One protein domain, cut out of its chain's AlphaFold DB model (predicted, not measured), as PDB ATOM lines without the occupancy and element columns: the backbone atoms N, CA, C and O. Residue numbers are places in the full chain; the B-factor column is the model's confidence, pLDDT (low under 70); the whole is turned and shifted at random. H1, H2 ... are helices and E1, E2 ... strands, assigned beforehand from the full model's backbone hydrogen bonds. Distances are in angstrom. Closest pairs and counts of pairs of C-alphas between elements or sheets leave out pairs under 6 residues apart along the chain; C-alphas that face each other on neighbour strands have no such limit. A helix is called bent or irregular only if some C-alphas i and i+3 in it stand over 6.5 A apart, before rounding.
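What this domain is: This is residues 128 to 199 of the 356 residues of the protein "Amidohydrolase family protein" of Brevibacterium linens (UniProt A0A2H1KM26). A small two-stranded antiparallel ribbon, E1 and E2, has an arc of three short helices bent round it, with H1 at one end of the arc, H2 next and H3 at the other end. Loops make much of the rest: residues 128 to 140 run beside E2 and on to H1, and a long loop joins E1 to H3. The printed part has 72 residues with three named helices and two named strands, in the order H1, H2, E1, H3, E2, and its class is mixed, helices and strands. Under half of the residues, 31 of 72, are in named elements. The whole is compact, with a radius of gyration of the C-alphas of 10.6 A and spans of 27 by 21 by 19 A.

Where its parts are: The sheet is made of E1, residues 168 to 170, 6.9 A from first to last C-alpha, and E2, residues 195 to 198, 10.6 A long. C-alpha 198, where E2 ends, is at (-12.809, -0.876, 129.276). H1, residues 141 to 149, begins with C-alpha 141 at (-20.526, -8.475, 136.665) and is 12.1 A long. H2, residues 156 to 164, is 12.5 A long. H3, residues 182 to 187, is 8.8 A long and begins with C-alpha 182 at (-3.394, 9.383, 136.404).

How they stand to each other: E1 and E2 are antiparallel neighbours, with 151 degrees between their directions. N 169 and O 197 are 2.7 A apart, and N 197 and O 169 are 2.8 A apart, both within hydrogen-bond range. Residues 129 to 130 pair with residues 195 to 196 of E2, antiparallel. The closest C-alphas of H2 and E1 are those of Ala 162 and Ala 168, 5.0 A apart. H2 and E2 are near each other, with 5 pairs of C-alphas within 10 A. The closest C-alphas of H1 and E2 are those of Cys 146 and Phe 198, 6.7 A apart. H2 and H3 touch, closest at the C-alphas of Gly 164 and Gln 182, 4.5 A apart; they run opposite ways at a steep tilt of 45 degrees. H1 and H2 only just touch, with 3 pairs of C-alphas within 8 A, the closest being Leu 147 and Gly 158 at 7.1 A; they run the same way at a steep tilt of 61 degrees. H1 is apart from E1 and from H3. In H1, H2 and H3 every O i to N i+4 pair is within hydrogen-bond range.

The domain as a whole: The two C-alphas farthest apart are those of Asp 135 and Pro 176, at 29.4 A. The printed part has no cut. The link from E1 to H3 is long, with 11 residues, and the link from H2 to E1 is tight, with 3. The mean pLDDT of the printed part is 92.8, and no printed residue is under 70.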
ATOM      1  N   VAL A 128     -19.472  -0.683 128.217       92.12
ATOM      2  CA  VAL A 128     -20.021   0.082 129.337       92.12
ATOM      3  C   VAL A 128     -20.283  -0.896 130.476       92.12
ATOM      4  O   VAL A 128     -20.691  -2.028 130.223       92.12
ATOM      5  N   ALA A 129     -20.011  -0.463 131.699       93.44
ATOM      6  CA  ALA A 129     -20.360  -1.138 132.938       93.44
ATOM      7  C   ALA A 129     -20.775  -0.090 133.979       93.44
ATOM      8  O   ALA A 129     -20.319   1.057 133.933       93.44
ATOM      9  N   PHE A 130     -21.622  -0.488 134.917       91.38
ATOM     10  CA  PHE A 130     -21.917   0.294 136.106       91.38
ATOM     11  C   PHE A 130     -20.767   0.146 137.110       91.38
ATOM     12  O   PHE A 130     -20.187  -0.926 137.279       91.38
ATOM     13  N   GLY A 131     -20.397   1.261 137.723       86.88
ATOM     14  CA  GLY A 131     -19.291   1.415 138.664       86.88
ATOM     15  C   GLY A 131     -19.755   1.508 140.113       86.88
ATOM     16  O   GLY A 131     -19.027   2.057 140.932       86.88
ATOM     17  N   ASP A 132     -20.960   1.024 140.421       91.69
ATOM     18  CA  ASP A 132     -21.451   0.893 141.791       91.69
ATOM     19  C   ASP A 132     -20.755  -0.272 142.502       91.69
ATOM     20  O   ASP A 132     -20.481  -1.307 141.888       91.69
ATOM     21  N   PHE A 133     -20.531  -0.130 143.806       92.94
ATOM     22  CA  PHE A 133     -19.882  -1.130 144.656       92.94
ATOM     23  C   PHE A 133     -20.802  -1.547 145.803       92.94
ATOM     24  O   PHE A 133     -21.564  -0.735 146.329       92.94
ATOM     25  N   GLU A 134     -20.703  -2.813 146.193       92.00
ATOM     26  CA  GLU A 134     -21.196  -3.329 147.467       92.00
ATOM     27  C   GLU A 134     -19.974  -3.798 148.256       92.00
ATOM     28  O   GLU A 134     -19.223  -4.663 147.798       92.00
ATOM     29  N   ASP A 135     -19.730  -3.154 149.397       91.06
ATOM     30  CA  ASP A 135     -18.444  -3.182 150.096       91.06
ATOM     31  C   ASP A 135     -17.287  -2.782 149.156       91.06
ATOM     32  O   ASP A 135     -17.264  -1.656 148.665       91.06
ATOM     33  N   ASP A 136     -16.341  -3.684 148.885       94.12
ATOM     34  CA  ASP A 136     -15.221  -3.464 147.953       94.12
ATOM     35  C   ASP A 136     -15.460  -4.130 146.583       94.12
ATOM     36  O   ASP A 136     -14.618  -4.076 145.694       94.12
ATOM     37  N   LEU A 137     -16.616  -4.765 146.364       95.19
ATOM     38  CA  LEU A 137     -16.883  -5.545 145.158       95.19
ATOM     39  C   LEU A 137     -17.756  -4.753 144.164       95.19
ATOM     40  O   LEU A 137     -18.860  -4.343 144.529       95.19
ATOM     41  N   PRO A 138     -17.354  -4.593 142.883       95.38
ATOM     42  CA  PRO A 138     -18.224  -3.996 141.870       95.38
ATOM     43  C   PRO A 138     -19.549  -4.757 141.778       95.38
ATOM     44  O   PRO A 138     -19.539  -5.982 141.712       95.38
ATOM     45  N   THR A 139     -20.697  -4.088 141.745       94.12
ATOM     46  CA  THR A 139     -22.008  -4.761 141.656       94.12
ATOM     47  C   THR A 139     -22.290  -5.304 140.251       94.12
ATOM     48  O   THR A 139     -22.944  -6.335 140.099       94.12
ATOM     49  N   ASP A 140     -21.741  -4.657 139.220       95.75
ATOM     50  CA  ASP A 140     -21.860  -5.075 137.825       95.75
ATOM     51  C   ASP A 140     -20.849  -6.180 137.478       95.75
ATOM     52  O   ASP A 140     -19.627  -5.991 137.514       95.75
ATOM     53  N   HIS A 141     -21.357  -7.343 137.068       96.06
ATOM     54  CA  HIS A 141     -20.526  -8.475 136.665       96.06
ATOM     55  C   HIS A 141     -19.689  -8.200 135.404       96.06
ATOM     56  O   HIS A 141     -18.636  -8.817 135.230       96.06
ATOM     57  N   ILE A 142     -20.075  -7.254 134.543       95.88
ATOM     58  CA  ILE A 142     -19.242  -6.822 133.418       95.88
ATOM     59  C   ILE A 142     -17.977  -6.126 133.915       95.88
ATOM     60  O   ILE A 142     -16.904  -6.421 133.384       95.88
ATOM     61  N   ALA A 143     -18.059  -5.259 134.930       96.25
ATOM     62  CA  ALA A 143     -16.872  -4.627 135.511       96.25
ATOM     63  C   ALA A 143     -15.926  -5.691 136.089       96.25
ATOM     64  O   ALA A 143     -14.736  -5.692 135.770       96.25
ATOM     65  N   ARG A 144     -16.476  -6.667 136.829       96.00
ATOM     66  CA  ARG A 144     -15.710  -7.806 137.372       96.00
ATOM     67  C   ARG A 144     -14.978  -8.583 136.279       96.00
ATOM     68  O   ARG A 144     -13.776  -8.813 136.377       96.00
ATOM     69  N   ASN A 145     -15.693  -8.940 135.211       94.44
ATOM     70  CA  ASN A 145     -15.132  -9.686 134.087       94.44
ATOM     71  C   ASN A 145     -14.037  -8.895 133.361       94.44
ATOM     72  O   ASN A 145     -13.044  -9.479 132.939       94.44
ATOM     73  N   CYS A 146     -14.201  -7.577 133.206       95.31
ATOM     74  CA  CYS A 146     -13.203  -6.741 132.538       95.31
ATOM     75  C   CYS A 146     -11.924  -6.599 133.365       95.31
ATOM     76  O   CYS A 146     -10.841  -6.695 132.797       95.31
ATOM     77  N   LEU A 147     -12.042  -6.427 134.687       96.12
ATOM     78  CA  LEU A 147     -10.889  -6.410 135.592       96.12
ATOM     79  C   LEU A 147     -10.134  -7.739 135.531       96.12
ATOM     80  O   LEU A 147      -8.935  -7.743 135.269       96.12
ATOM     81  N   ALA A 148     -10.851  -8.860 135.664       94.44
ATOM     82  CA  ALA A 148     -10.261 -10.193 135.612       94.44
ATOM     83  C   ALA A 148      -9.562 -10.479 134.273       94.44
ATOM     84  O   ALA A 148      -8.436 -10.973 134.258       94.44
ATOM     85  N   LEU A 149     -10.201 -10.132 133.147       91.69
ATOM     86  CA  LEU A 149      -9.644 -10.324 131.803       91.69
ATOM     87  C   LEU A 149      -8.339  -9.544 131.592       91.69
ATOM     88  O   LEU A 149      -7.464  -9.974 130.846       91.69
ATOM     89  N   GLU A 150      -8.223  -8.388 132.236       91.62
ATOM     90  CA  GLU A 150      -7.065  -7.501 132.160       91.62
ATOM     91  C   GLU A 150      -6.054  -7.741 133.301       91.62
ATOM     92  O   GLU A 150      -5.036  -7.057 133.372       91.62
ATOM     93  N   GLY A 151      -6.302  -8.727 134.172       94.62
ATOM     94  CA  GLY A 151      -5.398  -9.120 135.257       94.62
ATOM     95  C   GLY A 151      -5.398  -8.188 136.473       94.62
ATOM     96  O   GLY A 151      -4.443  -8.209 137.248       94.62
ATOM     97  N   TYR A 152      -6.440  -7.374 136.645       97.06
ATOM     98  CA  TYR A 152      -6.622  -6.519 137.819       97.06
ATOM     99  C   TYR A 152      -7.404  -7.234 138.922       97.06
ATOM    100  O   TYR A 152      -8.229  -8.112 138.664       97.06
ATOM    101  N   GLU A 153      -7.164  -6.810 140.163       97.56
ATOM    102  CA  GLU A 153      -7.986  -7.203 141.305       97.56
ATOM    103  C   GLU A 153      -9.448  -6.779 141.084       97.56
ATOM    104  O   GLU A 153      -9.729  -5.729 140.501       97.56
ATOM    105  N   ILE A 154     -10.391  -7.608 141.529       97.44
ATOM    106  CA  ILE A 154     -11.824  -7.323 141.421       97.44
ATOM    107  C   ILE A 154     -12.257  -6.523 142.656       97.44
ATOM    108  O   ILE A 154     -12.944  -7.042 143.531       97.44
ATOM    109  N   SER A 155     -11.799  -5.276 142.721       96.88
ATOM    110  CA  SER A 155     -11.950  -4.375 143.871       96.88
ATOM    111  C   SER A 155     -11.991  -2.902 143.446       96.88
ATOM    112  O   SER A 155     -11.708  -2.579 142.283       96.88
ATOM    113  N   GLU A 156     -12.285  -1.977 144.370       95.88
ATOM    114  CA  GLU A 156     -12.167  -0.538 144.090       95.88
ATOM    115  C   GLU A 156     -10.709  -0.166 143.764       95.88
ATOM    116  O   GLU A 156     -10.439   0.575 142.811       95.88
ATOM    117  N   SER A 157      -9.745  -0.728 144.505       96.06
ATOM    118  CA  SER A 157      -8.308  -0.531 144.262       96.06
ATOM    119  C   SER A 157      -7.886  -1.032 142.874       96.06
ATOM    120  O   SER A 157      -7.081  -0.383 142.192       96.06
ATOM    121  N   GLY A 158      -8.463  -2.147 142.422       97.00
ATOM    122  CA  GLY A 158      -8.266  -2.701 141.089       97.00
ATOM    123  C   GLY A 158      -8.786  -1.775 139.992       97.00
ATOM    124  O   GLY A 158      -8.061  -1.501 139.033       97.00
ATOM    125  N   VAL A 159      -9.986  -1.204 140.167       96.69
ATOM    126  CA  VAL A 159     -10.526  -0.186 139.248       96.69
ATOM    127  C   VAL A 159      -9.626   1.047 139.199       96.69
ATOM    128  O   VAL A 159      -9.249   1.467 138.106       96.69
ATOM    129  N   ARG A 160      -9.200   1.590 140.349       96.38
ATOM    130  CA  ARG A 160      -8.274   2.741 140.394       96.38
ATOM    131  C   ARG A 160      -6.984   2.461 139.635       96.38
ATOM    132  O   ARG A 160      -6.546   3.284 138.834       96.38
ATOM    133  N   SER A 161      -6.408   1.284 139.851       97.00
ATOM    134  CA  SER A 161      -5.181   0.855 139.176       97.00
ATOM    135  C   SER A 161      -5.378   0.736 137.664       97.00
ATOM    136  O   SER A 161      -4.530   1.183 136.890       97.00
ATOM    137  N   ALA A 162      -6.516   0.190 137.226       97.19
ATOM    138  CA  ALA A 162      -6.860   0.090 135.813       97.19
ATOM    139  C   ALA A 162      -7.074   1.468 135.163       97.19
ATOM    140  O   ALA A 162      -6.669   1.661 134.014       97.19
ATOM    141  N   ILE A 163      -7.660   2.437 135.881       97.12
ATOM    142  CA  ILE A 163      -7.808   3.823 135.403       97.12
ATOM    143  C   ILE A 163      -6.430   4.466 135.233       97.12
ATOM    144  O   ILE A 163      -6.117   4.963 134.151       97.12
ATOM    145  N   GLY A 164      -5.579   4.398 136.260       97.06
ATOM    146  CA  GLY A 164      -4.226   4.959 136.223       97.06
ATOM    147  C   GLY A 164      -3.379   4.410 135.076       97.06
ATOM    148  O   GLY A 164      -2.639   5.148 134.427       97.06
ATOM    149  N   ALA A 165      -3.545   3.120 134.776       96.56
ATOM    150  CA  ALA A 165      -2.841   2.418 133.708       96.56
ATOM    151  C   ALA A 165      -3.434   2.619 132.298       96.56
ATOM    152  O   ALA A 165      -2.939   2.017 131.342       96.56
ATOM    153  N   GLY A 166      -4.499   3.411 132.128       95.50
ATOM    154  CA  GLY A 166      -5.108   3.623 130.808       95.50
ATOM    155  C   GLY A 166      -5.980   2.459 130.310       95.50
ATOM    156  O   GLY A 166      -6.270   2.370 129.113       95.50
ATOM    157  N   ARG A 167      -6.346   1.515 131.189       95.44
ATOM    158  CA  ARG A 167      -7.104   0.294 130.848       95.44
ATOM    159  C   ARG A 167      -8.595   0.409 131.153       95.44
ATOM    160  O   ARG A 167      -9.402  -0.187 130.437       95.44
ATOM    161  N   ALA A 168      -8.954   1.200 132.160       95.88
ATOM    162  CA  ALA A 168     -10.326   1.567 132.488       95.88
ATOM    163  C   ALA A 168     -10.554   3.064 132.260       95.88
ATOM    164  O   ALA A 168      -9.662   3.885 132.454       95.88
ATOM    165  N   TYR A 169     -11.758   3.416 131.845       95.75
ATOM    166  CA  TYR A 169     -12.171   4.756 131.469       95.75
ATOM    167  C   TYR A 169     -13.387   5.135 132.301       95.75
ATOM    168  O   TYR A 169     -14.283   4.315 132.505       95.75
ATOM    169  N   VAL A 170     -13.423   6.381 132.747       94.38
ATOM    170  CA  VAL A 170     -14.480   6.924 133.599       94.38
ATOM    171  C   VAL A 170     -15.291   7.944 132.816       94.38
ATOM    172  O   VAL A 170     -14.756   8.705 132.004       94.38
ATOM    173  N   HIS A 171     -16.599   7.956 133.052       91.19
ATOM    174  CA  HIS A 171     -17.506   8.930 132.448       91.19
ATOM    175  C   HIS A 171     -17.677  10.095 133.407       91.19
ATOM    176  O   HIS A 171     -18.082   9.897 134.550       91.19
ATOM    177  N   THR A 172     -17.375  11.306 132.949       86.31
ATOM    178  CA  THR A 172     -17.469  12.515 133.772       86.31
ATOM    179  C   THR A 172     -18.458  13.495 133.160       86.31
ATOM    180  O   THR A 172     -18.732  13.470 131.965       86.31
ATOM    181  N   SER A 173     -18.999  14.396 133.977       83.00
ATOM    182  CA  SER A 173     -19.898  15.452 133.497       83.00
ATOM    183  C   SER A 173     -19.172  16.545 132.698       83.00
ATOM    184  O   SER A 173     -19.815  17.333 132.007       83.00
ATOM    185  N   HIS A 174     -17.841  16.602 132.788       82.50
ATOM    186  CA  HIS A 174     -17.008  17.651 132.194       82.50
ATOM    187  C   HIS A 174     -16.422  17.266 130.829       82.50
ATOM    188  O   HIS A 174     -15.870  18.129 130.148       82.50
ATOM    189  N   SER A 175     -16.537  15.997 130.425       85.75
ATOM    190  CA  SER A 175     -16.044  15.491 129.143       85.75
ATOM    191  C   SER A 175     -17.143  14.717 128.413       85.75
ATOM    192  O   SER A 175     -17.800  13.879 129.028       85.75
ATOM    193  N   PRO A 176     -17.349  14.951 127.103       83.75
ATOM    194  CA  PRO A 176     -18.267  14.136 126.310       83.75
ATOM    195  C   PRO A 176     -17.734  12.715 126.072       83.75
ATOM    196  O   PRO A 176     -18.528  11.802 125.850       83.75
ATOM    197  N   ASP A 177     -16.411  12.540 126.126       89.25
ATOM    198  CA  ASP A 177     -15.729  11.267 125.912       89.25
ATOM    199  C   ASP A 177     -15.201  10.685 127.235       89.25
ATOM    200  O   ASP A 177     -14.821  11.450 128.133       89.25
ATOM    201  N   PRO A 178     -15.116   9.348 127.365       92.12
ATOM    202  CA  PRO A 178     -14.566   8.705 128.556       92.12
ATOM    203  C   PRO A 178     -13.093   9.070 128.762       92.12
ATOM    204  O   PRO A 178     -12.299   9.029 127.820       92.12
ATOM    205  N   VAL A 179     -12.711   9.378 130.000       93.94
ATOM    206  CA  VAL A 179     -11.345   9.801 130.356       93.94
ATOM    207  C   VAL A 179     -10.607   8.706 131.126       93.94
ATOM    208  O   VAL A 179     -11.223   7.854 131.759       93.94
ATOM    209  N   THR A 180      -9.279   8.695 131.060       96.06
ATOM    210  CA  THR A 180      -8.428   7.688 131.713       96.06
ATOM    211  C   THR A 180      -7.057   8.278 132.063       96.06
ATOM    212  O   THR A 180      -6.756   9.412 131.683       96.06
ATOM    213  N   GLY A 181      -6.217   7.520 132.766       96.50
ATOM    214  CA  GLY A 181      -4.879   7.919 133.199       96.50
ATOM    215  C   GLY A 181      -4.843   8.500 134.612       96.50
ATOM    216  O   GLY A 181      -5.845   8.524 135.323       96.50
ATOM    217  N   GLN A 182      -3.664   8.975 135.020       95.38
ATOM    218  CA  GLN A 182      -3.394   9.383 136.404       95.38
ATOM    219  C   GLN A 182      -4.347  10.476 136.914       95.38
ATOM    220  O   GLN A 182      -4.911  10.329 137.993       95.38
ATOM    221  N   ALA A 183      -4.600  11.524 136.123       92.88
ATOM    222  CA  ALA A 183      -5.532  12.586 136.518       92.88
ATOM    223  C   ALA A 183      -6.958  12.044 136.740       92.88
ATOM    224  O   ALA A 183      -7.602  12.354 137.734       92.88
ATOM    225  N   ALA A 184      -7.425  11.157 135.853       93.44
ATOM    226  CA  ALA A 184      -8.728  10.520 136.010       93.44
ATOM    227  C   ALA A 184      -8.778   9.601 137.242       93.44
ATOM    228  O   ALA A 184      -9.815   9.512 137.885       93.44
ATOM    229  N   GLN A 185      -7.680   8.920 137.581       94.56
ATOM    230  CA  GLN A 185      -7.590   8.070 138.771       94.56
ATOM    231  C   GLN A 185      -7.692   8.885 140.068       94.56
ATOM    232  O   GLN A 185      -8.350   8.439 141.010       94.56
ATOM    233  N   GLU A 186      -7.022  10.038 140.120       91.81
ATOM    234  CA  GLU A 186      -7.002  10.941 141.276       91.81
ATOM    235  C   GLU A 186      -8.390  11.546 141.537       91.81
ATOM    236  O   GLU A 186      -8.836  11.586 142.683       91.81
ATOM    237  N   ASP A 187      -9.106  11.915 140.472       87.44
ATOM    238  CA  ASP A 187     -10.435  12.533 140.557       87.44
ATOM    239  C   ASP A 187     -11.590  11.516 140.666       87.44
ATOM    240  O   ASP A 187     -12.741  11.888 140.922       87.44
ATOM    241  N   TRP A 188     -11.326  10.223 140.454       92.12
ATOM    242  CA  TRP A 188     -12.387   9.221 140.404       92.12
ATOM    243  C   TRP A 188     -12.899   8.824 141.792       92.12
ATOM    244  O   TRP A 188     -12.148   8.459 142.701       92.12
ATOM    245  N   THR A 189     -14.224   8.803 141.918       89.69
ATOM    246  CA  THR A 189     -14.951   8.124 142.995       89.69
ATOM    247  C   THR A 189     -16.163   7.405 142.396       89.69
ATOM    248  O   THR A 189     -16.730   7.915 141.419       89.69
ATOM    249  N   PRO A 190     -16.608   6.275 142.976       86.81
ATOM    250  CA  PRO A 190     -17.814   5.582 142.520       86.81
ATOM    251  C   PRO A 190     -19.047   6.496 142.444       86.81
ATOM    252  O   PRO A 190     -19.828   6.416 141.503       86.81
ATOM    253  N   GLN A 191     -19.192   7.427 143.393       84.75
ATOM    254  CA  GLN A 191     -20.342   8.331 143.467       84.75
ATOM    255  C   GLN A 191     -20.301   9.439 142.406       84.75
ATOM    256  O   GLN A 191     -21.348   9.828 141.890       84.75
ATOM    257  N   ALA A 192     -19.118   9.971 142.082       78.94
ATOM    258  CA  ALA A 192     -18.987  11.053 141.103       78.94
ATOM    259  C   ALA A 192     -19.036  10.558 139.649       78.94
ATOM    260  O   ALA A 192     -19.469  11.296 138.763       78.94
ATOM    261  N   ALA A 193     -18.592   9.323 139.401       79.25
ATOM    262  CA  ALA A 193     -18.500   8.731 138.070       79.25
ATOM    263  C   ALA A 193     -18.907   7.242 138.112       79.25
ATOM    264  O   ALA A 193     -18.047   6.359 138.030       79.25
ATOM    265  N   PRO A 194     -20.222   6.954 138.205       84.50
ATOM    266  CA  PRO A 194     -20.757   5.603 138.391       84.50
ATOM    267  C   PRO A 194     -20.783   4.778 137.099       84.50
ATOM    268  O   PRO A 194     -21.373   3.707 137.055       84.50
ATOM    269  N   MET A 195     -20.193   5.269 136.010       92.19
ATOM    270  CA  MET A 195     -20.065   4.514 134.769       92.19
ATOM    271  C   MET A 195     -18.593   4.299 134.458       92.19
ATOM    272  O   MET A 195     -17.780   5.224 134.541       92.19
ATOM    273  N   LEU A 196     -18.283   3.074 134.046       94.38
ATOM    274  CA  LEU A 196     -16.955   2.618 133.669       94.38
ATOM    275  C   LEU A 196     -16.976   2.042 132.253       94.38
ATOM    276  O   LEU A 196     -17.981   1.520 131.766       94.38
ATOM    277  N   SER A 197     -15.831   2.109 131.596       95.25
ATOM    278  CA  SER A 197     -15.599   1.552 130.271       95.25
ATOM    279  C   SER A 197     -14.212   0.927 130.207       95.25
ATOM    280  O   SER A 197     -13.270   1.422 130.807       95.25
ATOM    281  N   PHE A 198     -14.060  -0.145 129.445       95.12
ATOM    282  CA  PHE A 198     -12.809  -0.876 129.276       95.12
ATOM    283  C   PHE A 198     -12.594  -1.172 127.795       95.12
ATOM    284  O   PHE A 198     -13.541  -1.480 127.063       95.12
ATOM    285  N   ALA A 199     -11.342  -1.121 127.343       92.00
ATOM    286  CA  ALA A 199     -10.960  -1.367 125.949       92.00
ATOM    287  C   ALA A 199     -10.879  -2.865 125.599       92.00
ATOM    288  O   ALA A 199      -9.918  -3.336 124.989       92.00
TER     289      ALA A 199